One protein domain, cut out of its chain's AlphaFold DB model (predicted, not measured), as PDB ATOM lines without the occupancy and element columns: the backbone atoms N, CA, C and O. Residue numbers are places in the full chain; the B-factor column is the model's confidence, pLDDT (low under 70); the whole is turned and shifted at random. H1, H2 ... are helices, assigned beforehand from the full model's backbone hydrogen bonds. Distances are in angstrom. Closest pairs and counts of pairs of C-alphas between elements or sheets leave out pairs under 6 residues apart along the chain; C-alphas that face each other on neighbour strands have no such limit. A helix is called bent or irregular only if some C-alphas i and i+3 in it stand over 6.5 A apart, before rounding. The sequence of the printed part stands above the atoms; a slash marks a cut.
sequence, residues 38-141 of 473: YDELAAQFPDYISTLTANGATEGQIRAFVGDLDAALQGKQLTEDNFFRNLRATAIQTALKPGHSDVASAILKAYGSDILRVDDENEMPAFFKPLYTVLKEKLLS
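This is residues 38 to 141 of the 473 residues of the protein "Endo-1,4-beta-xylanase A" of Firmicutes bacterium ADurb.Bin373 (UniProt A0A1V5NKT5). Six crossed helices form a compact cluster: H3 runs along one side, H1, H2 and H5 gather at its first half, and H4 and H6 cross near its other half. A long loop, residues 112 to 127, joins H5 to H6. The printed part has 104 residues with six named helices, H1 to H6, and no named strand: all helix, radius of gyration of the C-alphas 12.8 A, spans 34 by 27 by 27 A.

Start at H1, residues 38 to 44; it touches H3, residues 59 to 73, about perpendicular at 76 degrees, the closest C-alphas, Tyr 38 and Arg 63, 5.4 A apart. H2, residues 46 to 54, touches H5, residues 101 to 111, closest at C-alphas 52 and 106, 5.5 A. The hub H3 touches H4, residues 80 to 95, at C-alphas 69 and 94, 5.9 A, a steep tilt of 50 degrees, opposite ways. H4 touches H6, residues 128 to 140, at C-alphas 84 and 132, 6.9 A. Every O i to N i+4 pair is within hydrogen-bond range in H1, H2, H3, H5 and H6; H4 has 10 of 12.

Find C-alpha 38 at (105.511, 163.341, 156.948), where H1 begins; H6 ends at C-alpha 140, (88.464, 161.380, 155.283). H3 is 21.0 A long, H4 23.0 A; H4 is irregular, C-alphas 81 and 84 being 7.6 A apart.

The printed part has no cut. The H5 to H6 link is long; pLDDT is under 70 at 40 residues, among them 110 to 128.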
ATOM      1  N   TYR A  38     104.427 162.349 156.888       81.12
ATOM      2  CA  TYR A  38     105.511 163.341 156.948       81.12
ATOM      3  C   TYR A  38     106.098 163.678 155.571       81.12
ATOM      4  O   TYR A  38     106.383 164.842 155.311       81.12
ATOM      5  N   ASP A  39     106.312 162.691 154.698       77.81
ATOM      6  CA  ASP A  39     106.947 162.932 153.395       77.81
ATOM      7  C   ASP A  39     106.040 163.762 152.484       77.81
ATOM      8  O   ASP A  39     106.516 164.625 151.752       77.81
ATOM      9  N   GLU A  40     104.726 163.573 152.588       75.88
ATOM     10  CA  GLU A  40     103.742 164.410 151.900       75.88
ATOM     11  C   GLU A  40     103.656 165.813 152.496       75.88
ATOM     12  O   GLU A  40     103.615 166.786 151.746       75.88
ATOM     13  N   LEU A  41     103.710 165.942 153.826       78.19
ATOM     14  CA  LEU A  41     103.798 167.249 154.477       78.19
ATOM     15  C   LEU A  41     105.061 168.005 154.040       78.19
ATOM     16  O   LEU A  41     104.991 169.194 153.745       78.19
ATOM     17  N   ALA A  42     106.200 167.316 153.940       79.44
ATOM     18  CA  ALA A  42     107.456 167.898 153.481       79.44
ATOM     19  C   ALA A  42     107.440 168.250 151.984       79.44
ATOM     20  O   ALA A  42     108.034 169.253 151.592       79.44
ATOM     21  N   ALA A  43     106.747 167.466 151.153       78.94
ATOM     22  CA  ALA A  43     106.621 167.718 149.720       78.94
ATOM     23  C   ALA A  43     105.639 168.857 149.393       78.94
ATOM     24  O   ALA A  43     105.924 169.676 148.521       78.94
ATOM     25  N   GLN A  44     104.493 168.913 150.079       76.75
ATOM     26  CA  GLN A  44     103.442 169.905 149.828       76.75
ATOM     27  C   GLN A  44     103.684 171.226 150.571       76.75
ATOM     28  O   GLN A  44     103.306 172.287 150.076       76.75
ATOM     29  N   PHE A  45     104.334 171.179 151.739       83.56
ATOM     30  CA  PHE A  45     104.560 172.340 152.603       83.56
ATOM     31  C   PHE A  45     106.017 172.414 153.111       83.56
ATOM     32  O   PHE A  45     106.257 172.394 154.323       83.56
ATOM     33  N   PRO A  46     107.022 172.549 152.221       80.94
ATOM     34  CA  PRO A  46     108.436 172.615 152.617       80.94
ATOM     35  C   PRO A  46     108.751 173.813 153.536       80.94
ATOM     36  O   PRO A  46     109.600 173.718 154.426       80.94
ATOM     37  N   ASP A  47     108.017 174.919 153.388       80.75
ATOM     38  CA  ASP A  47     108.145 176.114 154.235       80.75
ATOM     39  C   ASP A  47     107.727 175.853 155.691       80.75
ATOM     40  O   ASP A  47     108.281 176.432 156.628       80.75
ATOM     41  N   TYR A  48     106.796 174.921 155.909       80.62
ATOM     42  CA  TYR A  48     106.372 174.517 157.248       80.62
ATOM     43  C   TYR A  48     107.485 173.745 157.973       80.62
ATOM     44  O   TYR A  48     107.799 174.031 159.131       80.62
ATOM     45  N   ILE A  49     108.146 172.818 157.271       82.88
ATOM     46  CA  ILE A  49     109.263 172.031 157.815       82.88
ATOM     47  C   ILE A  49     110.494 172.911 158.053       82.88
ATOM     48  O   ILE A  49     111.116 172.840 159.117       82.88
ATOM     49  N   SER A  50     110.825 173.798 157.110       82.62
ATOM     50  CA  SER A  50     111.948 174.730 157.269       82.62
ATOM     51  C   SER A  50     111.730 175.714 158.427       82.62
ATOM     52  O   SER A  50     112.658 175.992 159.185       82.62
ATOM     53  N   THR A  51     110.493 176.163 158.658       82.69
ATOM     54  CA  THR A  51     110.159 177.027 159.802       82.69
ATOM     55  C   THR A  51     110.336 176.305 161.140       82.69
ATOM     56  O   THR A  51     110.915 176.864 162.074       82.69
ATOM     57  N   LEU A  52     109.889 175.053 161.258       81.31
ATOM     58  CA  LEU A  52     110.054 174.276 162.494       81.31
ATOM     59  C   LEU A  52     111.519 173.912 162.762       81.31
ATOM     60  O   LEU A  52     111.970 173.954 163.909       81.31
ATOM     61  N   THR A  53     112.281 173.621 161.709       87.50
ATOM     62  CA  THR A  53     113.715 173.328 161.830       87.50
ATOM     63  C   THR A  53     114.547 174.555 162.183       87.50
ATOM     64  O   THR A  53     115.399 174.482 163.070       87.50
ATOM     65  N   ALA A  54     114.222 175.720 161.616       85.25
ATOM     66  CA  ALA A  54     114.803 177.001 162.019       85.25
ATOM     67  C   ALA A  54     114.520 177.353 163.495       85.25
ATOM     68  O   ALA A  54     115.287 178.091 164.113       85.25
ATOM     69  N   ASN A  55     113.452 176.794 164.079       82.19
ATOM     70  CA  ASN A  55     113.056 177.001 165.476       82.19
ATOM     71  C   ASN A  55     113.506 175.883 166.439       82.19
ATOM     72  O   ASN A  55     113.152 175.908 167.624       82.19
ATOM     73  N   GLY A  56     114.356 174.961 165.970       80.06
ATOM     74  CA  GLY A  56     115.104 174.027 166.815       80.06
ATOM     75  C   GLY A  56     114.612 172.581 166.827       80.06
ATOM     76  O   GLY A  56     115.183 171.783 167.566       80.06
ATOM     77  N   ALA A  57     113.604 172.220 166.027       87.31
ATOM     78  CA  ALA A  57     113.248 170.817 165.805       87.31
ATOM     79  C   ALA A  57     114.120 170.200 164.696       87.31
ATOM     80  O   ALA A  57     114.492 170.870 163.742       87.31
ATOM     81  N   THR A  58     114.446 168.913 164.767       89.19
ATOM     82  CA  THR A  58     115.071 168.203 163.635       89.19
ATOM     83  C   THR A  58     114.010 167.565 162.742       89.19
ATOM     84  O   THR A  58     112.927 167.216 163.209       89.19
ATOM     85  N   GLU A  59     114.322 167.336 161.464       81.75
ATOM     86  CA  GLU A  59     113.423 166.616 160.547       81.75
ATOM     87  C   GLU A  59     113.005 165.241 161.089       81.75
ATOM     88  O   GLU A  59     111.844 164.855 160.987       81.75
ATOM     89  N   GLY A  60     113.928 164.524 161.745       78.50
ATOM     90  CA  GLY A  60     113.629 163.245 162.392       78.50
ATOM     91  C   GLY A  60     112.608 163.367 163.529       78.50
ATOM     92  O   GLY A  60     111.750 162.499 163.677       78.50
ATOM     93  N   GLN A  61     112.651 164.459 164.293       83.81
ATOM     94  CA  GLN A  61     111.694 164.726 165.370       83.81
ATOM     95  C   GLN A  61     110.327 165.150 164.829       83.81
ATOM     96  O   GLN A  61     109.306 164.682 165.326       83.81
ATOM     97  N   ILE A  62     110.288 165.976 163.781       81.31
ATOM     98  CA  ILE A  62     109.028 166.365 163.129       81.31
ATOM     99  C   ILE A  62     108.372 165.133 162.488       81.31
ATOM    100  O   ILE A  62     107.168 164.933 162.631       81.31
ATOM    101  N   ARG A  63     109.162 164.257 161.855       84.56
ATOM    102  CA  ARG A  63     108.692 162.981 161.300       84.56
ATOM    103  C   ARG A  63     108.093 162.073 162.368       84.56
ATOM    104  O   ARG A  63     107.008 161.538 162.156       84.56
ATOM    105  N   ALA A  64     108.762 161.930 163.512       78.88
ATOM    106  CA  ALA A  64     108.245 161.148 164.633       78.88
ATOM    107  C   ALA A  64     106.938 161.740 165.194       78.88
ATOM    108  O   ALA A  64     105.992 161.001 165.453       78.88
ATOM    109  N   PHE A  65     106.855 163.067 165.328       82.62
ATOM    110  CA  PHE A  65     105.653 163.758 165.802       82.62
ATOM    111  C   PHE A  65     104.453 163.561 164.870       82.62
ATOM    112  O   PHE A  65     103.364 163.219 165.328       82.62
ATOM    113  N   VAL A  66     104.652 163.742 163.561       82.00
ATOM    114  CA  VAL A  66     103.593 163.550 162.558       82.00
ATOM    115  C   VAL A  66     103.148 162.087 162.513       82.00
ATOM    116  O   VAL A  66     101.950 161.835 162.434       82.00
ATOM    117  N   GLY A  67     104.075 161.132 162.637       79.69
ATOM    118  CA  GLY A  67     103.745 159.704 162.706       79.69
ATOM    119  C   GLY A  67     102.907 159.331 163.935       79.69
ATOM    120  O   GLY A  67     101.901 158.635 163.813       79.69
ATOM    121  N   ASP A  68     103.261 159.842 165.116       78.38
ATOM    122  CA  ASP A  68     102.507 159.576 166.347       78.38
ATOM    123  C   ASP A  68     101.138 160.268 166.371       78.38
ATOM    124  O   ASP A  68     100.198 159.773 167.004       78.38
ATOM    125  N   LEU A  69     101.024 161.424 165.715       80.31
ATOM    126  CA  LEU A  69      99.762 162.132 165.534       80.31
ATOM    127  C   LEU A  69      98.837 161.374 164.581       80.31
ATOM    128  O   LEU A  69      97.670 161.170 164.909       80.31
ATOM    129  N   ASP A  70      99.370 160.917 163.451       76.06
ATOM    130  CA  ASP A  70      98.656 160.096 162.476       76.06
ATOM    131  C   ASP A  70      98.100 158.821 163.132       76.06
ATOM    132  O   ASP A  70      96.887 158.600 163.146       76.06
ATOM    133  N   ALA A  71      98.956 158.056 163.818       75.88
ATOM    134  CA  ALA A  71      98.558 156.837 164.519       75.88
ATOM    135  C   ALA A  71      97.474 157.080 165.589       75.88
ATOM    136  O   ALA A  71      96.581 156.254 165.784       75.88
ATOM    137  N   ALA A  72      97.527 158.219 166.287       73.81
ATOM    138  CA  ALA A  72      96.547 158.573 167.311       73.81
ATOM    139  C   ALA A  72      95.194 159.032 166.732       73.81
ATOM    140  O   ALA A  72      94.173 158.943 167.423       73.81
ATOM    141  N   LEU A  73      95.167 159.504 165.484       75.19
ATOM    142  CA  LEU A  73      93.944 159.891 164.782       75.19
ATOM    143  C   LEU A  73      93.239 158.695 164.136       75.19
ATOM    144  O   LEU A  73      92.011 158.653 164.147       75.19
ATOM    145  N   GLN A  74      93.982 157.686 163.671       68.19
ATOM    146  CA  GLN A  74      93.414 156.474 163.056       68.19
ATOM    147  C   GLN A  74      92.454 155.691 163.977       68.19
ATOM    148  O   GLN A  74      91.615 154.933 163.496       68.19
ATOM    149  N   GLY A  75      92.550 155.859 165.302       57.53
ATOM    150  CA  GLY A  75      91.671 155.209 166.283       57.53
ATOM    151  C   GLY A  75      90.363 155.952 166.590       57.53
ATOM    152  O   GLY A  75      89.631 155.524 167.485       57.53
ATOM    153  N   LYS A  76      90.081 157.075 165.916       66.25
ATOM    154  CA  LYS A  76      88.947 157.964 166.214       66.25
ATOM    155  C   LYS A  76      87.896 157.927 165.101       66.25
ATOM    156  O   LYS A  76      88.221 157.712 163.939       66.25
ATOM    157  N   GLN A  77      86.626 158.161 165.448       65.88
ATOM    158  CA  GLN A  77      85.575 158.385 164.448       65.88
ATOM    159  C   GLN A  77      85.685 159.814 163.911       65.88
ATOM    160  O   GLN A  77      85.230 160.763 164.551       65.88
ATOM    161  N   LEU A  78      86.335 159.956 162.759       71.31
ATOM    162  CA  LEU A  78      86.581 161.242 162.120       71.31
ATOM    163  C   LEU A  78      85.511 161.524 161.057       71.31
ATOM    164  O   LEU A  78      85.233 160.679 160.210       71.31
ATOM    165  N   THR A  79      84.915 162.711 161.116       67.31
ATOM    166  CA  THR A  79      83.986 163.273 160.123       67.31
ATOM    167  C   THR A  79      84.494 164.646 159.698       67.31
ATOM    168  O   THR A  79      85.323 165.226 160.400       67.31
ATOM    169  N   GLU A  80      84.009 165.193 158.579       61.69
ATOM    170  CA  GLU A  80      84.415 166.540 158.146       61.69
ATOM    171  C   GLU A  80      84.201 167.588 159.245       61.69
ATOM    172  O   GLU A  80      85.126 168.349 159.518       61.69
ATOM    173  N   ASP A  81      83.069 167.512 159.949       51.69
ATOM    174  CA  ASP A  81      82.658 168.458 161.001       51.69
ATOM    175  C   ASP A  81      83.423 168.323 162.327       51.69
ATOM    176  O   ASP A  81      83.288 169.155 163.224       51.69
ATOM    177  N   ASN A  82      84.160 167.225 162.525       60.00
ATOM    178  CA  ASN A  82      84.874 166.972 163.778       60.00
ATOM    179  C   ASN A  82      86.391 166.856 163.592       60.00
ATOM    180  O   ASN A  82      87.126 166.709 164.578       60.00
ATOM    181  N   PHE A  83      86.863 166.915 162.345       71.50
ATOM    182  CA  PHE A  83      88.238 166.602 162.005       71.50
ATOM    183  C   PHE A  83      89.211 167.626 162.582       71.50
ATOM    184  O   PHE A  83      90.210 167.228 163.179       71.50
ATOM    185  N   PHE A  84      88.921 168.930 162.494       66.94
ATOM    186  CA  PHE A  84      89.826 169.949 163.034       66.94
ATOM    187  C   PHE A  84      89.933 169.849 164.551       66.94
ATOM    188  O   PHE A  84      91.033 169.872 165.103       66.94
ATOM    189  N   ARG A  85      88.796 169.679 165.235       64.00
ATOM    190  CA  ARG A  85      88.752 169.557 166.696       64.00
ATOM    191  C   ARG A  85      89.517 168.323 167.170       64.00
ATOM    192  O   ARG A  85      90.314 168.410 168.105       64.00
ATOM    193  N   ASN A  86      89.326 167.187 166.498       69.69
ATOM    194  CA  ASN A  86      90.061 165.962 166.795       69.69
ATOM    195  C   ASN A  86      91.546 166.078 166.448       69.69
ATOM    196  O   ASN A  86      92.374 165.613 167.231       69.69
ATOM    197  N   LEU A  87      91.905 166.722 165.339       77.56
ATOM    198  CA  LEU A  87      93.290 166.987 164.963       77.56
ATOM    199  C   LEU A  87      93.978 167.884 165.991       77.56
ATOM    200  O   LEU A  87      95.046 167.525 166.475       77.56
ATOM    201  N   ARG A  88      93.359 169.002 166.383       71.62
ATOM    202  CA  ARG A  88      93.889 169.943 167.378       71.62
ATOM    203  C   ARG A  88      94.091 169.261 168.727       71.62
ATOM    204  O   ARG A  88      95.191 169.303 169.271       71.62
ATOM    205  N   ALA A  89      93.067 168.576 169.239       63.66
ATOM    206  CA  ALA A  89      93.156 167.871 170.517       63.66
ATOM    207  C   ALA A  89      94.237 166.778 170.490       63.66
ATOM    208  O   ALA A  89      95.047 166.676 171.410       63.66
ATOM    209  N   THR A  90      94.297 165.990 169.413       74.38
ATOM    210  CA  THR A  90      95.294 164.919 169.272       74.38
ATOM    211  C   THR A  90      96.701 165.477 169.065       74.38
ATOM    212  O   THR A  90      97.641 164.951 169.645       74.38
ATOM    213  N   ALA A  91      96.870 166.569 168.317       74.19
ATOM    214  CA  ALA A  91      98.164 167.223 168.111       74.19
ATOM    215  C   ALA A  91      98.732 167.762 169.423       74.19
ATOM    216  O   ALA A  91      99.917 167.583 169.698       74.19
ATOM    217  N   ILE A  92      97.880 168.345 170.268       64.25
ATOM    218  CA  ILE A  92      98.273 168.798 171.601       64.25
ATOM    219  C   ILE A  92      98.641 167.603 172.492       64.25
ATOM    220  O   ILE A  92      99.700 167.603 173.115       64.25
ATOM    221  N   GLN A  93      97.822 166.548 172.516       66.69
ATOM    222  CA  GLN A  93      98.117 165.339 173.296       66.69
ATOM    223  C   GLN A  93      99.415 164.656 172.843       66.69
ATOM    224  O   GLN A  93     100.196 164.208 173.679       66.69
ATOM    225  N   THR A  94      99.678 164.606 171.537       76.94
ATOM    226  CA  THR A  94     100.922 164.067 170.980       76.94
ATOM    227  C   THR A  94     102.113 164.960 171.319       76.94
ATOM    228  O   THR A  94     103.157 164.441 171.697       76.94
ATOM    229  N   ALA A  95     101.957 166.287 171.294       71.88
ATOM    230  CA  ALA A  95     103.023 167.232 171.643       71.88
ATOM    231  C   ALA A  95     103.455 167.124 173.117       71.88
ATOM    232  O   ALA A  95     104.601 167.422 173.449       71.88
ATOM    233  N   LEU A  96     102.551 166.668 173.991       67.44
ATOM    234  CA  LEU A  96     102.805 166.438 175.415       67.44
ATOM    235  C   LEU A  96     103.458 165.077 175.720       67.44
ATOM    236  O   LEU A  96     103.881 164.853 176.857       67.44
ATOM    237  N   LYS A  97     103.559 164.158 174.747       75.25
ATOM    238  CA  LYS A  97     104.220 162.861 174.964       75.25
ATOM    239  C   LYS A  97     105.746 163.032 175.103       75.25
ATOM    240  O   LYS A  97     106.342 163.875 174.423       75.25
ATOM    241  N   PRO A  98     106.412 162.200 175.930       67.62
ATOM    242  CA  PRO A  98     107.871 162.176 176.010       67.62
ATOM    243  C   PRO A  98     108.485 161.903 174.630       67.62
ATOM    244  O   PRO A  98     108.152 160.902 174.002       67.62
ATOM    245  N   GLY A  99     109.371 162.786 174.162       75.00
ATOM    246  CA  GLY A  99     110.014 162.686 172.842       75.00
ATOM    247  C   GLY A  99     109.627 163.783 171.845       75.00
ATOM    248  O   GLY A  99     110.372 164.000 170.894       75.00
ATOM    249  N   HIS A 100     108.546 164.536 172.098       83.44
ATOM    250  CA  HIS A 100     108.063 165.601 171.197       83.44
ATOM    251  C   HIS A 100     108.250 167.027 171.732       83.44
ATOM    252  O   HIS A 100     107.814 167.992 171.102       83.44
ATOM    253  N   SER A 101     108.942 167.193 172.866       72.06
ATOM    254  CA  SER A 101     109.151 168.494 173.525       72.06
ATOM    255  C   SER A 101     109.861 169.523 172.643       72.06
ATOM    256  O   SER A 101     109.575 170.716 172.741       72.06
ATOM    257  N   ASP A 102     110.760 169.070 171.770       79.75
ATOM    258  CA  ASP A 102     111.502 169.943 170.856       79.75
ATOM    259  C   ASP A 102     110.607 170.449 169.718       79.75
ATOM    260  O   ASP A 102     110.658 171.629 169.372       79.75
ATOM    261  N   VAL A 103     109.709 169.599 169.205       79.19
ATOM    262  CA  VAL A 103     108.708 169.976 168.192       79.19
ATOM    263  C   VAL A 103     107.669 170.922 168.793       79.19
ATOM    264  O   VAL A 103     107.376 171.962 168.209       79.19
ATOM    265  N   ALA A 104     107.178 170.627 170.000       74.19
ATOM    266  CA  ALA A 104     106.262 171.502 170.731       74.19
ATOM    267  C   ALA A 104     106.885 172.884 171.001       74.19
ATOM    268  O   ALA A 104     106.245 173.918 170.804       74.19
ATOM    269  N   SER A 105     108.163 172.910 171.391       73.31
ATOM    270  CA  SER A 105     108.908 174.151 171.618       73.31
ATOM    271  C   SER A 105     109.140 174.935 170.325       73.31
ATOM    272  O   SER A 105     109.044 176.161 170.338       73.31
ATOM    273  N   ALA A 106     109.427 174.252 169.213       77.50
ATOM    274  CA  ALA A 106     109.586 174.886 167.909       77.50
ATOM    275  C   ALA A 106     108.270 175.508 167.413       77.50
ATOM    276  O   ALA A 106     108.282 176.642 166.940       77.50
ATOM    277  N   ILE A 107     107.135 174.821 167.600       73.19
ATOM    278  CA  ILE A 107     105.794 175.337 167.275       73.19
ATOM    279  C   ILE A 107     105.474 176.583 168.110       73.19
ATOM    280  O   ILE A 107     105.055 177.597 167.560       73.19
ATOM    281  N   LEU A 108     105.718 176.546 169.424       67.00
ATOM    282  CA  LEU A 108     105.467 177.690 170.308       67.00
ATOM    283  C   LEU A 108     106.349 178.902 169.977       67.00
ATOM    284  O   LEU A 108     105.894 180.036 170.090       67.00
ATOM    285  N   LYS A 109     107.599 178.687 169.559       73.25
ATOM    286  CA  LYS A 109     108.488 179.780 169.136       73.25
ATOM    287  C   LYS A 109     108.088 180.366 167.787       73.25
ATOM    288  O   LYS A 109     108.143 181.580 167.626       73.25
ATOM    289  N   ALA A 110     107.686 179.516 166.845       69.06
ATOM    290  CA  ALA A 110     107.308 179.937 165.504       69.06
ATOM    291  C   ALA A 110     105.920 180.599 165.453       69.06
ATOM    292  O   ALA A 110     105.723 181.521 164.667       69.06
ATOM    293  N   TYR A 111     104.976 180.152 166.290       65.44
ATOM    294  CA  TYR A 111     103.548 180.480 166.156       65.44
ATOM    295  C   TYR A 111     102.850 180.835 167.484       65.44
ATOM    296  O   TYR A 111     101.624 180.900 167.552       65.44
ATOM    297  N   GLY A 112     103.602 181.065 168.565       54.56
ATOM    298  CA  GLY A 112     103.056 181.266 169.916       54.56
ATOM    299  C   GLY A 112     102.097 182.450 170.080       54.56
ATOM    300  O   GLY A 112     101.261 182.417 170.979       54.56
ATOM    301  N   SER A 113     102.171 183.468 169.217       52.94
ATOM    302  CA  SER A 113     101.229 184.599 169.211       52.94
ATOM    303  C   SER A 113      99.836 184.233 168.690       52.94
ATOM    304  O   SER A 113      98.858 184.861 169.092       52.94
ATOM    305  N   ASP A 114      99.746 183.208 167.841       50.72
ATOM    306  CA  ASP A 114      98.528 182.843 167.105       50.72
ATOM    307  C   ASP A 114      97.762 181.704 167.799       50.72
ATOM    308  O   ASP A 114      96.559 181.540 167.611       50.72
ATOM    309  N   ILE A 115      98.439 180.940 168.664       51.91
ATOM    310  CA  ILE A 115      97.877 179.805 169.423       51.91
ATOM    311  C   ILE A 115      96.849 180.249 170.485       51.91
ATOM    312  O   ILE A 115      96.034 179.443 170.926       51.91
ATOM    313  N   LEU A 116      96.848 181.528 170.876       41.97
ATOM    314  CA  LEU A 116      96.002 182.068 171.950       41.97
ATOM    315  C   LEU A 116      94.687 182.709 171.473       41.97
ATOM    316  O   LEU A 116      94.011 183.332 172.289       41.97
ATOM    317  N   ARG A 117      94.336 182.629 170.180       45.25
ATOM    318  CA  ARG A 117      93.231 183.438 169.627       45.25
ATOM    319  C   ARG A 117      92.051 182.700 168.996       45.25
ATOM    320  O   ARG A 117      91.156 183.408 168.560       45.25
ATOM    321  N   VAL A 118      91.993 181.366 168.922       45.22
ATOM    322  CA  VAL A 118      90.972 180.733 168.059       45.22
ATOM    323  C   VAL A 118      90.401 179.407 168.578       45.22
ATOM    324  O   VAL A 118      91.159 178.474 168.859       45.22
ATOM    325  N   ASP A 119      89.063 179.307 168.570       46.09
ATOM    326  CA  ASP A 119      88.270 178.080 168.767       46.09
ATOM    327  C   ASP A 119      87.354 177.703 167.568       46.09
ATOM    328  O   ASP A 119      86.590 176.744 167.670       46.09
ATOM    329  N   ASP A 120      87.480 178.373 166.413       49.41
ATOM    330  CA  ASP A 120      86.695 178.120 165.185       49.41
ATOM    331  C   ASP A 120      87.520 177.407 164.078       49.41
ATOM    332  O   ASP A 120      88.712 177.670 163.896       49.41
ATOM    333  N   GLU A 121      86.884 176.511 163.313       43.81
ATOM    334  CA  GLU A 121      87.426 175.889 162.093       43.81
ATOM    335  C   GLU A 121      87.679 176.913 160.972       43.81
ATOM    336  O   GLU A 121      88.644 176.765 160.214       43.81
ATOM    337  N   ASN A 122      86.877 177.984 160.897       46.16
ATOM    338  CA  ASN A 122      87.025 179.056 159.901       46.16
ATOM    339  C   ASN A 122      88.202 180.005 160.180       46.16
ATOM    340  O   ASN A 122      88.648 180.726 159.286       46.16
ATOM    341  N   GLU A 123      88.747 179.966 161.394       55.50
ATOM    342  CA  GLU A 123      89.901 180.757 161.822       55.50
ATOM    343  C   GLU A 123      91.126 179.870 162.116       55.50
ATOM    344  O   GLU A 123      92.042 180.281 162.829       55.50
ATOM    345  N   MET A 124      91.176 178.644 161.566       58.50
ATOM    346  CA  MET A 124      92.281 177.703 161.780       58.50
ATOM    347  C   MET A 124      93.648 178.409 161.688       58.50
ATOM    348  O   MET A 124      93.987 178.946 160.623       58.50
ATOM    349  N   PRO A 125      94.471 178.363 162.760       62.09
ATOM    350  CA  PRO A 125      95.773 179.004 162.757       62.09
ATOM    351  C   PRO A 125      96.594 178.547 161.557       62.09
ATOM    352  O   PRO A 125      96.629 177.355 161.232       62.09
ATOM    353  N   ALA A 126      97.289 179.485 160.912       63.56
ATOM    354  CA  ALA A 126      98.008 179.220 159.668       63.56
ATOM    355  C   ALA A 126      98.986 178.035 159.781       63.56
ATOM    356  O   ALA A 126      99.194 177.320 158.805       63.56
ATOM    357  N   PHE A 127      99.522 177.770 160.977       69.81
ATOM    358  CA  PHE A 127     100.411 176.638 161.234       69.81
ATOM    359  C   PHE A 127      99.708 175.271 161.264       69.81
ATOM    360  O   PHE A 127     100.326 174.263 160.936       69.81
ATOM    361  N   PHE A 128      98.427 175.206 161.637       69.06
ATOM    362  CA  PHE A 128      97.661 173.959 161.599       69.06
ATOM    363  C   PHE A 128      97.191 173.625 160.186       69.06
ATOM    364  O   PHE A 128      96.970 172.456 159.890       69.06
ATOM    365  N   LYS A 129      97.086 174.618 159.298       76.50
ATOM    366  CA  LYS A 129      96.554 174.453 157.942       76.50
ATOM    367  C   LYS A 129      97.326 173.435 157.082       76.50
ATOM    368  O   LYS A 129      96.658 172.598 156.478       76.50
ATOM    369  N   PRO A 130      98.675 173.407 157.054       78.50
ATOM    370  CA  PRO A 130      99.435 172.347 156.386       78.50
ATOM    371  C   PRO A 130      99.109 170.944 156.913       78.50
ATOM    372  O   PRO A 130      98.813 170.031 156.147       78.50
ATOM    373  N   LEU A 131      99.100 170.792 158.240       75.31
ATOM    374  CA  LEU A 131      98.865 169.521 158.922       75.31
ATOM    375  C   LEU A 131      97.421 169.032 158.734       75.31
ATOM    376  O   LEU A 131      97.187 167.858 158.472       75.31
ATOM    377  N   TYR A 132      96.463 169.954 158.818       78.75
ATOM    378  CA  TYR A 132      95.049 169.719 158.560       78.75
ATOM    379  C   TYR A 132      94.803 169.319 157.119       78.75
ATOM    380  O   TYR A 132      94.086 168.358 156.893       78.75
ATOM    381  N   THR A 133      95.422 169.997 156.153       77.06
ATOM    382  CA  THR A 133      95.218 169.699 154.729       77.06
ATOM    383  C   THR A 133      95.658 168.270 154.407       77.06
ATOM    384  O   THR A 133      94.848 167.489 153.916       77.06
ATOM    385  N   VAL A 134      96.890 167.899 154.778       79.81
ATOM    386  CA  VAL A 134      97.445 166.566 154.481       79.81
ATOM    387  C   VAL A 134      96.680 165.461 155.213       79.81
ATOM    388  O   VAL A 134      96.334 164.441 154.622       79.81
ATOM    389  N   LEU A 135      96.383 165.654 156.502       73.56
ATOM    390  CA  LEU A 135      95.726 164.618 157.297       73.56
ATOM    391  C   LEU A 135      94.222 164.519 157.002       73.56
ATOM    392  O   LEU A 135      93.689 163.415 157.059       73.56
ATOM    393  N   LYS A 136      93.532 165.621 156.664       76.81
ATOM    394  CA  LYS A 136      92.100 165.607 156.304       76.81
ATOM    395  C   LYS A 136      91.889 164.850 155.006       76.81
ATOM    396  O   LYS A 136      91.050 163.957 154.954       76.81
ATOM    397  N   GLU A 137      92.678 165.190 153.987       72.44
ATOM    398  CA  GLU A 137      92.619 164.535 152.683       72.44
ATOM    399  C   GLU A 137      92.831 163.026 152.833       72.44
ATOM    400  O   GLU A 137      92.095 162.243 152.248       72.44
ATOM    401  N   LYS A 138      93.757 162.598 153.693       68.62
ATOM    402  CA  LYS A 138      94.053 161.178 153.905       68.62
ATOM    403  C   LYS A 138      93.068 160.420 154.789       68.62
ATOM    404  O   LYS A 138      92.754 159.270 154.495       68.62
ATOM    405  N   LEU A 139      92.622 161.018 155.890       66.56
ATOM    406  CA  LEU A 139      91.805 160.326 156.894       66.56
ATOM    407  C   LEU A 139      90.309 160.353 156.566       66.56
ATOM    408  O   LEU A 139      89.572 159.525 157.099       66.56
ATOM    409  N   LEU A 140      89.865 161.274 155.704       67.50
ATOM    410  CA  LEU A 140      88.464 161.380 155.283       67.50
ATOM    411  C   LEU A 140      88.216 160.890 153.848       67.50
ATOM    412  O   LEU A 140      87.076 160.573 153.513       67.50
ATOM    413  N   SER A 141      89.255 160.751 153.016       58.50
ATOM    414  CA  SER A 141      89.118 160.117 151.698       58.50
ATOM    415  C   SER A 141      89.317 158.604 151.811       58.50
ATOM    416  O   SER A 141      90.407 158.124 152.112       58.50
TER     417      SER A 141